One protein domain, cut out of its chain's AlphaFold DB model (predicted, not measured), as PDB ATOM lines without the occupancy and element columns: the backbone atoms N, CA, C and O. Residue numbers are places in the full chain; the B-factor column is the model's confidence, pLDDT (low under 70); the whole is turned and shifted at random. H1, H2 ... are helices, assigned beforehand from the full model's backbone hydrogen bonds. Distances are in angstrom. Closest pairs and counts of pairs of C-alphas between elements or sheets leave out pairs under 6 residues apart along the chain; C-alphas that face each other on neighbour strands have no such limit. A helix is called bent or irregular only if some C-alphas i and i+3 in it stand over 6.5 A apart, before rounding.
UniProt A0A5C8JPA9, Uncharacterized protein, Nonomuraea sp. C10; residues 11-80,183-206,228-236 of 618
ATOM      1  N   ARG A  11       1.723  37.939  24.200       84.25
ATOM      2  CA  ARG A  11       0.993  37.250  25.288       84.25
ATOM      3  C   ARG A  11       1.235  35.729  25.331       84.25
ATOM      4  O   ARG A  11       1.159  35.137  26.399       84.25
ATOM      5  N   ARG A  12       1.550  35.095  24.196       84.38
ATOM      6  CA  ARG A  12       1.905  33.662  24.121       84.38
ATOM      7  C   ARG A  12       3.294  33.348  24.670       84.38
ATOM      8  O   ARG A  12       3.455  32.351  25.353       84.38
ATOM      9  N   GLU A  13       4.270  34.199  24.387       85.94
ATOM     10  CA  GLU A  13       5.643  34.140  24.904       85.94
ATOM     11  C   GLU A  13       5.660  34.409  26.413       85.94
ATOM     12  O   GLU A  13       6.243  33.643  27.171       85.94
ATOM     13  N   GLN A  14       4.885  35.395  26.870       86.56
ATOM     14  CA  GLN A  14       4.672  35.669  28.293       86.56
ATOM     15  C   GLN A  14       4.015  34.480  29.025       86.56
ATOM     16  O   GLN A  14       4.398  34.149  30.144       86.56
ATOM     17  N   ILE A  15       3.068  33.784  28.383       87.06
ATOM     18  CA  ILE A  15       2.493  32.526  28.892       87.06
ATOM     19  C   ILE A  15       3.502  31.363  28.830       87.06
ATOM     20  O   ILE A  15       3.493  30.511  29.718       87.06
ATOM     21  N   ALA A  16       4.383  31.319  27.824       87.00
ATOM     22  CA  ALA A  16       5.433  30.307  27.710       87.00
ATOM     23  C   ALA A  16       6.450  30.423  28.854       87.00
ATOM     24  O   ALA A  16       6.754  29.424  29.491       87.00
ATOM     25  N   GLU A  17       6.913  31.630  29.181       87.88
ATOM     26  CA  GLU A  17       7.818  31.855  30.318       87.88
ATOM     27  C   GLU A  17       7.189  31.421  31.655       87.88
ATOM     28  O   GLU A  17       7.845  30.767  32.470       87.88
ATOM     29  N   LEU A  18       5.895  31.703  31.858       87.94
ATOM     30  CA  LEU A  18       5.157  31.247  33.044       87.94
ATOM     31  C   LEU A  18       4.955  29.727  33.078       87.94
ATOM     32  O   LEU A  18       4.996  29.129  34.157       87.94
ATOM     33  N   TYR A  19       4.765  29.084  31.923       89.44
ATOM     34  CA  TYR A  19       4.761  27.626  31.839       89.44
ATOM     35  C   TYR A  19       6.130  27.068  32.261       89.44
ATOM     36  O   TYR A  19       6.206  26.188  33.115       89.44
ATOM     37  N   ASP A  20       7.216  27.620  31.729       87.62
ATOM     38  CA  ASP A  20       8.568  27.085  31.912       87.62
ATOM     39  C   ASP A  20       9.029  27.195  33.368       87.62
ATOM     40  O   ASP A  20       9.560  26.228  33.918       87.62
ATOM     41  N   GLY A  21       8.763  28.337  34.011       86.50
ATOM     42  CA  GLY A  21       9.122  28.580  35.407       86.50
ATOM     43  C   GLY A  21       8.204  27.920  36.444       86.50
ATOM     44  O   GLY A  21       8.653  27.668  37.566       86.50
ATOM     45  N   HIS A  22       6.927  27.659  36.128       89.38
ATOM     46  CA  HIS A  22       5.930  27.297  37.153       89.38
ATOM     47  C   HIS A  22       5.023  26.098  36.841       89.38
ATOM     48  O   HIS A  22       4.443  25.550  37.783       89.38
ATOM     49  N   ALA A  23       4.906  25.634  35.591       90.81
ATOM     50  CA  ALA A  23       3.959  24.567  35.244       90.81
ATOM     51  C   ALA A  23       4.220  23.257  35.990       90.81
ATOM     52  O   ALA A  23       3.262  22.602  36.383       90.81
ATOM     53  N   ALA A  24       5.484  22.886  36.225       91.25
ATOM     54  CA  ALA A  24       5.816  21.641  36.918       91.25
ATOM     55  C   ALA A  24       5.216  21.592  38.333       91.25
ATOM     56  O   ALA A  24       4.422  20.707  38.643       91.25
ATOM     57  N   GLY A  25       5.545  22.571  39.182       91.75
ATOM     58  CA  GLY A  25       5.046  22.610  40.559       91.75
ATOM     59  C   GLY A  25       3.534  22.855  40.645       91.75
ATOM     60  O   GLY A  25       2.854  22.199  41.433       91.75
ATOM     61  N   LEU A  26       2.979  23.718  39.781       93.62
ATOM     62  CA  LEU A  26       1.532  23.943  39.714       93.62
ATOM     63  C   LEU A  26       0.778  22.669  39.312       93.62
ATOM     64  O   LEU A  26      -0.239  22.349  39.927       93.62
ATOM     65  N   PHE A  27       1.274  21.919  38.324       94.69
ATOM     66  CA  PHE A  27       0.648  20.676  37.878       94.69
ATOM     67  C   PHE A  27       0.721  19.583  38.940       94.69
ATOM     68  O   PHE A  27      -0.289  18.935  39.197       94.69
ATOM     69  N   VAL A  28       1.861  19.430  39.622       94.38
ATOM     70  CA  VAL A  28       2.000  18.492  40.748       94.38
ATOM     71  C   VAL A  28       1.039  18.826  41.887       94.38
ATOM     72  O   VAL A  28       0.358  17.931  42.386       94.38
ATOM     73  N   TYR A  29       0.930  20.102  42.264       95.25
ATOM     74  CA  TYR A  29      -0.032  20.551  43.270       95.25
ATOM     75  C   TYR A  29      -1.479  20.235  42.854       95.25
ATOM     76  O   TYR A  29      -2.235  19.652  43.632       95.25
ATOM     77  N   CYS A  30      -1.854  20.537  41.608       94.12
ATOM     78  CA  CYS A  30      -3.190  20.234  41.092       94.12
ATOM     79  C   CYS A  30      -3.460  18.723  41.012       94.12
ATOM     80  O   CYS A  30      -4.554  18.285  41.360       94.12
ATOM     81  N   ALA A  31      -2.477  17.921  40.598       93.12
ATOM     82  CA  ALA A  31      -2.600  16.472  40.465       93.12
ATOM     83  C   ALA A  31      -2.697  15.759  41.823       93.12
ATOM     84  O   ALA A  31      -3.524  14.861  41.967       93.12
ATOM     85  N   ASP A  32      -1.928  16.179  42.837       92.69
ATOM     86  CA  ASP A  32      -2.082  15.665  44.203       92.69
ATOM     87  C   ASP A  32      -3.474  15.995  44.763       92.69
ATOM     88  O   ASP A  32      -4.146  15.121  45.315       92.69
ATOM     89  N   GLN A  33      -3.929  17.243  44.616       92.25
ATOM     90  CA  GLN A  33      -5.174  17.700  45.237       92.25
ATOM     91  C   GLN A  33      -6.445  17.222  44.510       92.25
ATOM     92  O   GLN A  33      -7.459  17.012  45.174       92.25
ATOM     93  N   LEU A  34      -6.412  17.028  43.184       91.19
ATOM     94  CA  LEU A  34      -7.566  16.568  42.391       91.19
ATOM     95  C   LEU A  34      -7.563  15.067  42.089       91.19
ATOM     96  O   LEU A  34      -8.631  14.520  41.827       91.19
ATOM     97  N   GLY A  35      -6.400  14.408  42.075       88.81
ATOM     98  CA  GLY A  35      -6.259  12.983  41.751       88.81
ATOM     99  C   GLY A  35      -6.553  12.588  40.294       88.81
ATOM    100  O   GLY A  35      -6.511  11.403  39.969       88.81
ATOM    101  N   ASP A  36      -6.822  13.552  39.413       89.50
ATOM    102  CA  ASP A  36      -6.982  13.360  37.970       89.50
ATOM    103  C   ASP A  36      -6.063  14.319  37.200       89.50
ATOM    104  O   ASP A  36      -6.079  15.532  37.415       89.50
ATOM    105  N   LEU A  37      -5.278  13.761  36.275       91.06
ATOM    106  CA  LEU A  37      -4.326  14.503  35.448       91.06
ATOM    107  C   LEU A  37      -5.019  15.382  34.397       91.06
ATOM    108  O   LEU A  37      -4.476  16.428  34.046       91.06
ATOM    109  N   GLY A  38      -6.213  15.001  33.922       89.94
ATOM    110  CA  GLY A  38      -7.007  15.832  33.008       89.94
ATOM    111  C   GLY A  38      -7.502  17.095  33.711       89.94
ATOM    112  O   GLY A  38      -7.181  18.211  33.312       89.94
ATOM    113  N   SER A  39      -8.182  16.919  34.841       91.25
ATOM    114  CA  SER A  39      -8.652  18.016  35.690       91.25
ATOM    115  C   SER A  39      -7.514  18.909  36.201       91.25
ATOM    116  O   SER A  39      -7.714  20.114  36.347       91.25
ATOM    117  N   ALA A  40      -6.321  18.355  36.450       93.62
ATOM    118  CA  ALA A  40      -5.130  19.132  36.797       93.62
ATOM    119  C   ALA A  40      -4.588  19.960  35.615       93.62
ATOM    120  O   ALA A  40      -4.185  21.108  35.810       93.62
ATOM    121  N   ALA A  41      -4.619  19.415  34.394       93.19
ATOM    122  CA  ALA A  41      -4.239  20.127  33.176       93.19
ATOM    123  C   ALA A  41      -5.187  21.309  32.904       93.19
ATOM    124  O   ALA A  41      -4.726  22.431  32.702       93.19
ATOM    125  N   ASP A  42      -6.501  21.097  33.020       92.06
ATOM    126  CA  ASP A  42      -7.503  22.161  32.896       92.06
ATOM    127  C   ASP A  42      -7.312  23.301  33.924       92.06
ATOM    128  O   ASP A  42      -7.602  24.462  33.628       92.06
ATOM    129  N   VAL A  43      -6.896  22.991  35.165       92.56
ATOM    130  CA  VAL A  43      -6.594  24.030  36.172       92.56
ATOM    131  C   VAL A  43      -5.346  24.800  35.770       92.56
ATOM    132  O   VAL A  43      -5.359  26.027  35.826       92.56
ATOM    133  N   LEU A  44      -4.291  24.110  35.332       93.12
ATOM    134  CA  LEU A  44      -3.067  24.757  34.868       93.12
ATOM    135  C   LEU A  44      -3.344  25.702  33.684       93.12
ATOM    136  O   LEU A  44      -2.847  26.828  33.679       93.12
ATOM    137  N   GLU A  45      -4.186  25.299  32.729       91.94
ATOM    138  CA  GLU A  45      -4.622  26.166  31.629       91.94
ATOM    139  C   GLU A  45      -5.438  27.371  32.135       91.94
ATOM    140  O   GLU A  45      -5.128  28.509  31.778       91.94
ATOM    141  N   SER A  46      -6.423  27.157  33.019       91.50
ATOM    142  CA  SER A  46      -7.215  28.231  33.656       91.50
ATOM    143  C   SER A  46      -6.322  29.262  34.364       91.50
ATOM    144  O   SER A  46      -6.502  30.475  34.207       91.50
ATOM    145  N   VAL A  47      -5.299  28.790  35.088       92.25
ATOM    146  CA  VAL A  47      -4.327  29.619  35.812       92.25
ATOM    147  C   VAL A  47      -3.439  30.409  34.852       92.25
ATOM    148  O   VAL A  47      -3.385  31.635  34.957       92.25
ATOM    149  N   LEU A  48      -2.778  29.744  33.898       90.62
ATOM    150  CA  LEU A  48      -1.820  30.384  32.988       90.62
ATOM    151  C   LEU A  48      -2.491  31.329  31.978       90.62
ATOM    152  O   LEU A  48      -1.961  32.405  31.711       90.62
ATOM    153  N   THR A  49      -3.673  30.988  31.451       90.06
ATOM    154  CA  THR A  49      -4.414  31.886  30.541       90.06
ATOM    155  C   THR A  49      -4.904  33.157  31.235       90.06
ATOM    156  O   THR A  49      -4.927  34.217  30.601       90.06
ATOM    157  N   SER A  50      -5.266  33.072  32.521       87.12
ATOM    158  CA  SER A  50      -5.808  34.196  33.299       87.12
ATOM    159  C   SER A  50      -4.736  35.092  33.924       87.12
ATOM    160  O   SER A  50      -5.000  36.270  34.155       87.12
ATOM    161  N   ALA A  51      -3.548  34.559  34.232       87.69
ATOM    162  CA  ALA A  51      -2.501  35.266  34.976       87.69
ATOM    163  C   ALA A  51      -2.107  36.618  34.337       87.69
ATOM    164  O   ALA A  51      -2.058  36.710  33.110       87.69
ATOM    165  N   PRO A  52      -1.819  37.681  35.110       83.31
ATOM    166  CA  PRO A  52      -1.341  38.957  34.564       83.31
ATOM    167  C   PRO A  52       0.091  38.855  33.997       83.31
ATOM    168  O   PRO A  52       0.646  37.767  33.841       83.31
ATOM    169  N   GLU A  53       0.675  40.001  33.658       75.94
ATOM    170  CA  GLU A  53       2.120  40.146  33.466       75.94
ATOM    171  C   GLU A  53       2.829  40.121  34.837       75.94
ATOM    172  O   GLU A  53       2.272  40.616  35.816       75.94
ATOM    173  N   ASP A  54       3.983  39.448  34.902       80.25
ATOM    174  CA  ASP A  54       4.771  39.108  36.111       80.25
ATOM    175  C   ASP A  54       3.966  38.814  37.413       80.25
ATOM    176  O   ASP A  54       4.007  39.568  38.389       80.25
ATOM    177  N   PRO A  55       3.179  37.719  37.453       86.06
ATOM    178  CA  PRO A  55       2.454  37.294  38.646       86.06
ATOM    179  C   PRO A  55       3.407  36.725  39.718       86.06
ATOM    180  O   PRO A  55       4.128  35.765  39.436       86.06
ATOM    181  N   PRO A  56       3.356  37.188  40.983       89.38
ATOM    182  CA  PRO A  56       4.160  36.589  42.045       89.38
ATOM    183  C   PRO A  56       3.758  35.122  42.260       89.38
ATOM    184  O   PRO A  56       2.567  34.802  42.314       89.38
ATOM    185  N   ARG A  57       4.743  34.226  42.411       89.94
ATOM    186  CA  ARG A  57       4.554  32.761  42.428       89.94
ATOM    187  C   ARG A  57       3.425  32.303  43.358       89.94
ATOM    188  O   ARG A  57       2.551  31.552  42.922       89.94
ATOM    189  N   ALA A  58       3.375  32.802  44.594       92.00
ATOM    190  CA  ALA A  58       2.301  32.509  45.550       92.00
ATOM    191  C   ALA A  58       0.885  32.792  45.009       92.00
ATOM    192  O   ALA A  58      -0.035  32.017  45.262       92.00
ATOM    193  N   ALA A  59       0.696  33.848  44.213       91.19
ATOM    194  CA  ALA A  59      -0.600  34.180  43.628       91.19
ATOM    195  C   ALA A  59      -1.094  33.090  42.664       91.19
ATOM    196  O   ALA A  59      -2.287  32.781  42.651       91.19
ATOM    197  N   LEU A  60      -0.193  32.480  41.882       93.44
ATOM    198  CA  LEU A  60      -0.533  31.393  40.956       93.44
ATOM    199  C   LEU A  60      -1.035  30.158  41.712       93.44
ATOM    200  O   LEU A  60      -2.085  29.620  41.367       93.44
ATOM    201  N   TYR A  61      -0.345  29.757  42.786       94.94
ATOM    202  CA  TYR A  61      -0.781  28.648  43.644       94.94
ATOM    203  C   TYR A  61      -2.076  28.979  44.396       94.94
ATOM    204  O   TYR A  61      -2.972  28.143  44.467       94.94
ATOM    205  N   ALA A  62      -2.238  30.211  44.884       93.88
ATOM    206  CA  ALA A  62      -3.468  30.657  45.534       93.88
ATOM    207  C   ALA A  62      -4.666  30.694  44.562       93.88
ATOM    208  O   ALA A  62      -5.805  30.445  44.964       93.88
ATOM    209  N   PHE A  63      -4.434  30.969  43.273       93.44
ATOM    210  CA  PHE A  63      -5.472  30.897  42.245       93.44
ATOM    211  C   PHE A  63      -5.777  29.446  41.850       93.44
ATOM    212  O   PHE A  63      -6.950  29.075  41.816       93.44
ATOM    213  N   ALA A  64      -4.752  28.603  41.681       94.12
ATOM    214  CA  ALA A  64      -4.909  27.163  41.481       94.12
ATOM    215  C   ALA A  64      -5.735  26.527  42.612       94.12
ATOM    216  O   ALA A  64      -6.699  25.818  42.344       94.12
ATOM    217  N   ARG A  65      -5.452  26.872  43.875       93.38
ATOM    218  CA  ARG A  65      -6.213  26.443  45.062       93.38
ATOM    219  C   ARG A  65      -7.694  26.825  44.988       93.38
ATOM    220  O   ARG A  65      -8.568  26.001  45.256       93.38
ATOM    221  N   ARG A  66      -8.001  28.054  44.552       91.44
ATOM    222  CA  ARG A  66      -9.387  28.514  44.331       91.44
ATOM    223  C   ARG A  66     -10.091  27.766  43.193       91.44
ATOM    224  O   ARG A  66     -11.303  27.596  43.276       91.44
ATOM    225  N   GLU A  67      -9.368  27.325  42.165       90.50
ATOM    226  CA  GLU A  67      -9.901  26.497  41.073       90.50
ATOM    227  C   GLU A  67     -10.077  25.024  41.482       90.50
ATOM    228  O   GLU A  67     -11.090  24.415  41.141       90.50
ATOM    229  N   ILE A  68      -9.161  24.473  42.282       90.12
ATOM    230  CA  ILE A  68      -9.254  23.131  42.878       90.12
ATOM    231  C   ILE A  68     -10.507  23.029  43.758       90.12
ATOM    232  O   ILE A  68     -11.321  22.129  43.565       90.12
ATOM    233  N   HIS A  69     -10.750  24.000  44.647       88.62
ATOM    234  CA  HIS A  69     -11.952  24.041  45.497       88.62
ATOM    235  C   HIS A  69     -13.287  24.210  44.732       88.62
ATOM    236  O   HIS A  69     -14.352  24.169  45.349       88.62
ATOM    237  N   ARG A  70     -13.261  24.421  43.407       87.19
ATOM    238  CA  ARG A  70     -14.456  24.490  42.540       87.19
ATOM    239  C   ARG A  70     -14.734  23.187  41.785       87.19
ATOM    240  O   ARG A  70     -15.764  23.105  41.115       87.19
ATOM    241  N   ARG A  71     -13.831  22.206  41.858       88.12
ATOM    242  CA  ARG A  71     -13.876  20.941  41.113       88.12
ATOM    243  C   ARG A  71     -14.132  19.763  42.054       88.12
ATOM    244  O   ARG A  71     -13.868  19.839  43.252       88.12
ATOM    245  N   ASP A  72     -14.655  18.674  41.501       82.69
ATOM    246  CA  ASP A  72     -14.826  17.422  42.236       82.69
ATOM    247  C   ASP A  72     -13.462  16.718  42.378       82.69
ATOM    248  O   ASP A  72     -12.740  16.554  41.396       82.69
ATOM    249  N   VAL A  73     -13.102  16.305  43.598       86.75
ATOM    250  CA  VAL A  73     -11.840  15.596  43.879       86.75
ATOM    251  C   VAL A  73     -12.004  14.100  43.611       86.75
ATOM    252  O   VAL A  73     -12.894  13.453  44.170       86.75
ATOM    253  N   VAL A  74     -11.116  13.539  42.794       87.69
ATOM    254  CA  VAL A  74     -11.055  12.113  42.454       87.69
ATOM    255  C   VAL A  74     -10.021  11.417  43.344       87.69
ATOM    256  O   VAL A  74      -8.957  11.955  43.639       87.69
ATOM    257  N   TYR A  75     -10.304  10.188  43.782       82.44
ATOM    258  CA  TYR A  75      -9.299   9.375  44.468       82.44
ATOM    259  C   TYR A  75      -8.386   8.687  43.445       82.44
ATOM    260  O   TYR A  75      -8.767   7.678  42.848       82.44
ATOM    261  N   ALA A  76      -7.174   9.212  43.262       81.44
ATOM    262  CA  ALA A  76      -6.128   8.524  42.509       81.44
ATOM    263  C   ALA A  76      -5.710   7.223  43.226       81.44
ATOM    264  O   ALA A  76      -5.457   7.272  44.436       81.44
ATOM    265  N   PRO A  77      -5.537   6.083  42.529       82.44
ATOM    266  CA  PRO A  77      -4.831   4.927  43.090       82.44
ATOM    267  C   PRO A  77      -3.361   5.280  43.410       82.44
ATOM    268  O   PRO A  77      -2.871   6.306  42.925       82.44
ATOM    269  N   PRO A  78      -2.643   4.479  44.226       84.88
ATOM    270  CA  PRO A  78      -1.192   4.608  44.370       84.88
ATOM    271  C   PRO A  78      -0.491   4.428  43.016       84.88
ATOM    272  O   PRO A  78      -0.934   3.624  42.194       84.88
ATOM    273  N   VAL A  79       0.581   5.188  42.791       87.25
ATOM    274  CA  VAL A  79       1.347   5.183  41.533       87.25
ATOM    275  C   VAL A  79       2.531   4.219  41.616       87.25
ATOM    276  O   VAL A  79       2.859   3.567  40.625       87.25
ATOM    277  N   VAL A  80       3.161   4.095  42.787       89.62
ATOM    278  CA  VAL A  80       4.296   3.193  42.999       89.62
ATOM    279  C   VAL A  80       3.808   1.804  43.411       89.62
ATOM    280  O   VAL A  80       3.156   1.633  44.444       89.62
ATOM    281  N   GLU A 183       4.486  15.000  35.491       88.44
ATOM    282  CA  GLU A 183       5.006  16.124  34.699       88.44
ATOM    283  C   GLU A 183       3.905  16.747  33.813       88.44
ATOM    284  O   GLU A 183       3.051  16.017  33.296       88.44
ATOM    285  N   PRO A 184       3.884  18.082  33.620       87.56
ATOM    286  CA  PRO A 184       2.827  18.754  32.870       87.56
ATOM    287  C   PRO A 184       2.910  18.417  31.368       87.56
ATOM    288  O   PRO A 184       4.003  18.466  30.792       87.56
ATOM    289  N   PRO A 185       1.786  18.103  30.690       85.38
ATOM    290  CA  PRO A 185       1.821  17.622  29.310       85.38
ATOM    291  C   PRO A 185       2.435  18.628  28.326       85.38
ATOM    292  O   PRO A 185       1.927  19.734  28.155       85.38
ATOM    293  N   GLY A 186       3.460  18.219  27.570       80.69
ATOM    294  CA  GLY A 186       4.062  19.057  26.519       80.69
ATOM    295  C   GLY A 186       3.075  19.505  25.425       80.69
ATOM    296  O   GLY A 186       3.270  20.540  24.791       80.69
ATOM    297  N   THR A 187       1.963  18.787  25.242       85.06
ATOM    298  CA  THR A 187       0.834  19.207  24.394       85.06
ATOM    299  C   THR A 187       0.133  20.467  24.911       85.06
ATOM    300  O   THR A 187      -0.300  21.289  24.105       85.06
ATOM    301  N   LEU A 188       0.061  20.654  26.232       85.25
ATOM    302  CA  LEU A 188      -0.526  21.827  26.876       85.25
ATOM    303  C   LEU A 188       0.378  23.054  26.684       85.25
ATOM    304  O   LEU A 188      -0.121  24.107  26.287       85.25
ATOM    305  N   ARG A 189       1.710  22.897  26.799       84.62
ATOM    306  CA  ARG A 189       2.689  23.923  26.374       84.62
ATOM    307  C   ARG A 189       2.412  24.390  24.942       84.62
ATOM    308  O   ARG A 189       2.283  25.587  24.698       84.62
ATOM    309  N   ILE A 190       2.291  23.448  24.003       85.19
ATOM    310  CA  ILE A 190       2.063  23.745  22.581       85.19
ATOM    311  C   ILE A 190       0.710  24.446  22.369       85.19
ATOM    312  O   ILE A 190       0.632  25.359  21.548       85.19
ATOM    313  N   HIS A 191      -0.335  24.086  23.122       85.81
ATOM    314  CA  HIS A 191      -1.644  24.745  23.048       85.81
ATOM    315  C   HIS A 191      -1.598  26.215  23.508       85.81
ATOM    316  O   HIS A 191      -2.114  27.097  22.822       85.81
ATOM    317  N   LEU A 192      -0.941  26.478  24.641       82.12
ATOM    318  CA  LEU A 192      -0.847  27.798  25.273       82.12
ATOM    319  C   LEU A 192       0.151  28.742  24.576       82.12
ATOM    320  O   LEU A 192      -0.171  29.901  24.309       82.12
ATOM    321  N   ALA A 193       1.355  28.253  24.266       75.81
ATOM    322  CA  ALA A 193       2.449  29.047  23.698       75.81
ATOM    323  C   ALA A 193       2.472  29.052  22.157       75.81
ATOM    324  O   ALA A 193       2.931  30.014  21.541       75.81
ATOM    325  N   GLY A 194       1.980  27.994  21.505       70.06
ATOM    326  CA  GLY A 194       2.037  27.841  20.046       70.06
ATOM    327  C   GLY A 194       3.418  27.482  19.477       70.06
ATOM    328  O   GLY A 194       3.582  27.498  18.258       70.06
ATOM    329  N   SER A 195       4.400  27.160  20.325       62.66
ATOM    330  CA  SER A 195       5.763  26.759  19.946       62.66
ATOM    331  C   SER A 195       6.182  25.449  20.630       62.66
ATOM    332  O   SER A 195       5.594  25.027  21.628       62.66
ATOM    333  N   SER A 196       7.172  24.764  20.052       53.50
ATOM    334  CA  SER A 196       7.587  23.419  20.471       53.50
ATOM    335  C   SER A 196       8.656  23.442  21.564       53.50
ATOM    336  O   SER A 196       9.611  24.206  21.473       53.50
ATOM    337  N   THR A 197       8.526  22.516  22.520       49.91
ATOM    338  CA  THR A 197       9.635  21.884  23.266       49.91
ATOM    339  C   THR A 197      10.770  22.801  23.740       49.91
ATOM    340  O   THR A 197      11.877  22.773  23.205       49.91
ATOM    341  N   ALA A 198      10.529  23.489  24.852       53.41
ATOM    342  CA  ALA A 198      11.424  23.296  25.991       53.41
ATOM    343  C   ALA A 198      10.704  22.405  27.019       53.41
ATOM    344  O   ALA A 198       9.465  22.364  27.048       53.41
ATOM    345  N   ASP A 199      11.460  21.690  27.843       58.34
ATOM    346  CA  ASP A 199      10.901  20.935  28.962       58.34
ATOM    347  C   ASP A 199      10.607  21.887  30.140       58.34
ATOM    348  O   ASP A 199      11.304  22.892  30.302       58.34
ATOM    349  N   PRO A 200       9.563  21.631  30.948       62.53
ATOM    350  CA  PRO A 200       9.267  22.443  32.130       62.53
ATOM    351  C   PRO A 200      10.411  22.350  33.154       62.53
ATOM    352  O   PRO A 200      11.077  21.316  33.251       62.53
ATOM    353  N   ALA A 201      10.632  23.395  33.958       66.69
ATOM    354  CA  ALA A 201      11.698  23.374  34.961       66.69
ATOM    355  C   ALA A 201      11.535  22.181  35.938       66.69
ATOM    356  O   ALA A 201      10.472  22.032  36.550       66.69
ATOM    357  N   PRO A 202      12.561  21.324  36.117       68.69
ATOM    358  CA  PRO A 202      12.411  20.089  36.877       68.69
ATOM    359  C   PRO A 202      12.265  20.362  38.380       68.69
ATOM    360  O   PRO A 202      13.141  20.962  39.006       68.69
ATOM    361  N   LEU A 203      11.190  19.831  38.968       66.75
ATOM    362  CA  LEU A 203      10.815  19.921  40.394       66.75
ATOM    363  C   LEU A 203      12.009  19.724  41.348       66.75
ATOM    364  O   LEU A 203      12.224  20.464  42.313       66.75
ATOM    365  N   PHE A 204      12.820  18.711  41.042       66.75
ATOM    366  CA  PHE A 204      13.978  18.304  41.823       66.75
ATOM    367  C   PHE A 204      15.271  18.552  41.050       66.75
ATOM    368  O   PHE A 204      16.017  17.625  40.732       66.75
ATOM    369  N   VAL A 205      15.595  19.832  40.819       58.22
ATOM    370  CA  VAL A 205      16.989  20.228  40.572       58.22
ATOM    371  C   VAL A 205      17.842  19.687  41.724       58.22
ATOM    372  O   VAL A 205      17.766  20.163  42.863       58.22
ATOM    373  N   LYS A 206      18.648  18.665  41.422       45.81
ATOM    374  CA  LYS A 206      19.707  18.176  42.305       45.81
ATOM    375  C   LYS A 206      20.781  19.268  42.352       45.81
ATOM    376  O   LYS A 206      21.311  19.597  41.288       45.81
ATOM    377  N   THR A 228     -10.233  40.919  30.122       45.06
ATOM    378  CA  THR A 228     -11.023  39.846  30.747       45.06
ATOM    379  C   THR A 228     -10.601  38.407  30.403       45.06
ATOM    380  O   THR A 228     -11.120  37.831  29.449       45.06
ATOM    381  N   VAL A 229      -9.828  37.771  31.286       39.41
ATOM    382  CA  VAL A 229     -10.366  36.737  32.199       39.41
ATOM    383  C   VAL A 229      -9.810  37.071  33.584       39.41
ATOM    384  O   VAL A 229      -8.611  37.264  33.740       39.41
ATOM    385  N   LEU A 230     -10.680  37.270  34.577       55.47
ATOM    386  CA  LEU A 230     -10.282  37.930  35.826       55.47
ATOM    387  C   LEU A 230      -9.599  36.970  36.806       55.47
ATOM    388  O   LEU A 230     -10.239  36.431  37.712       55.47
ATOM    389  N   PHE A 231      -8.276  36.858  36.676       61.12
ATOM    390  CA  PHE A 231      -7.413  36.514  37.803       61.12
ATOM    391  C   PHE A 231      -7.755  37.441  38.989       61.12
ATOM    392  O   PHE A 231      -7.800  38.666  38.806       61.12
ATOM    393  N   PRO A 232      -8.044  36.920  40.197       73.81
ATOM    394  CA  PRO A 232      -8.476  37.757  41.310       73.81
ATOM    395  C   PRO A 232      -7.385  38.759  41.704       73.81
ATOM    396  O   PRO A 232      -6.334  38.370  42.205       73.81
ATOM    397  N   ARG A 233      -7.642  40.061  41.524       72.62
ATOM    398  CA  ARG A 233      -6.694  41.137  41.887       72.62
ATOM    399  C   ARG A 233      -6.304  41.124  43.371       72.62
ATOM    400  O   ARG A 233      -5.237  41.616  43.724       72.62
ATOM    401  N   ASP A 234      -7.133  40.530  44.222       73.19
ATOM    402  CA  ASP A 234      -6.858  40.329  45.650       73.19
ATOM    403  C   ASP A 234      -5.713  39.338  45.896       73.19
ATOM    404  O   ASP A 234      -5.052  39.427  46.920       73.19
ATOM    405  N   LEU A 235      -5.455  38.421  44.955       76.56
ATOM    406  CA  LEU A 235      -4.331  37.485  45.021       76.56
ATOM    407  C   LEU A 235      -3.007  38.088  44.552       76.56
ATOM    408  O   LEU A 235      -1.980  37.471  44.782       76.56
ATOM    409  N   LEU A 236      -3.003  39.261  43.912       75.75
ATOM    410  CA  LEU A 236      -1.782  39.917  43.416       75.75
ATOM    411  C   LEU A 236      -1.075  40.771  44.479       75.75
ATOM    412  O   LEU A 236      -0.058  41.397  44.200       75.75
TER     413      LEU A 236
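This is residues 11 to 80, 183 to 206 and 228 to 236 of the 618 residues of an uncharacterized protein of Nonomuraea sp. C10 (UniProt A0A5C8JPA9). A helix H2 sits in the middle of a small helical body, with H1b and H3 side by side across one side of it and H4 running beside it on the other. H1 is sharply bent into a corner, its second arm H1b packing on H2 and H3 and its first arm H1a on H4 and one end of H2, while little H5 packs on H3 away from the middle. The printed part has 103 residues with five named helices, H1 to H5 in order along the chain, and no named strand, an all helix class. It is compact, with a radius of gyration of the C-alphas of 13.3 A and spans of 37 by 32 by 27 A.

Find C-alpha 11 at (0.993, 37.250, 25.288), where H1, residues 11 to 34, begins. By its hydrogen bonds it was assigned as one helix, but it is bent: C-alphas 21 and 24 are 7.8 A apart. Its arms are H1a, residues 11 to 21, 15.6 A long, and H1b, residues 24 to 34, 15.3 A long. H2, residues 37 to 50, runs 19.9 A from C-alpha 37 at (-4.326, 14.503, 35.448). Look next for H3, residues 57 to 68, 16.8 A; H4, residues 186 to 193, 10.5 A; and H5, residues 233 to 236, 5.3 A, ending with C-alpha 236 at (-1.782, 39.917, 43.416).

Start at the bend, where H1a and H1b stand about perpendicular, at 80 degrees. H1b touches H2 at a steep tilt of 54 degrees, opposite ways; their closest C-alphas, of Cys 30 and Ala 40, are 4.8 A apart. H1b also touches H3, the same way at a shallow tilt of 26 degrees, closest at the C-alphas of Leu 26 and Tyr 61, 6.6 A. H2, with residues 43 to 47 alone, touches H3, closest at the C-alphas of Val 47 and Ala 64, 6.2 A. H1a touches H4, closest at the C-alphas of Arg 12 and Ala 193, 4.7 A. H2 and H4 touch at a shallow tilt of 18 degrees, the same way, closest at the C-alphas of Ala 41 and Leu 188, 7.5 A. H3, with residues 59 to 63 alone, touches H5, closest at the C-alphas of Ala 59 and Leu 235, 5.2 A. H1a and H3 are apart. Every O i to N i+4 pair is within hydrogen-bond range in H1a, H1b, H2, H3 and H4; H5 is too short for one.

The C-alphas of Val 80 and Thr 228, the two farthest apart, are 41.6 A apart. Residues 81 to 182 are not printed, and C-alphas 80 and 183 are 15.4 A apart across that cut; residues 207 to 227 are not printed either, with 39.3 A between C-alphas 206 and 228. Of the links printed whole, H1 to H2 is tight and H2 to H3 short. The model's pLDDT is under 70 at residues 195 to 206 and 228 to 231.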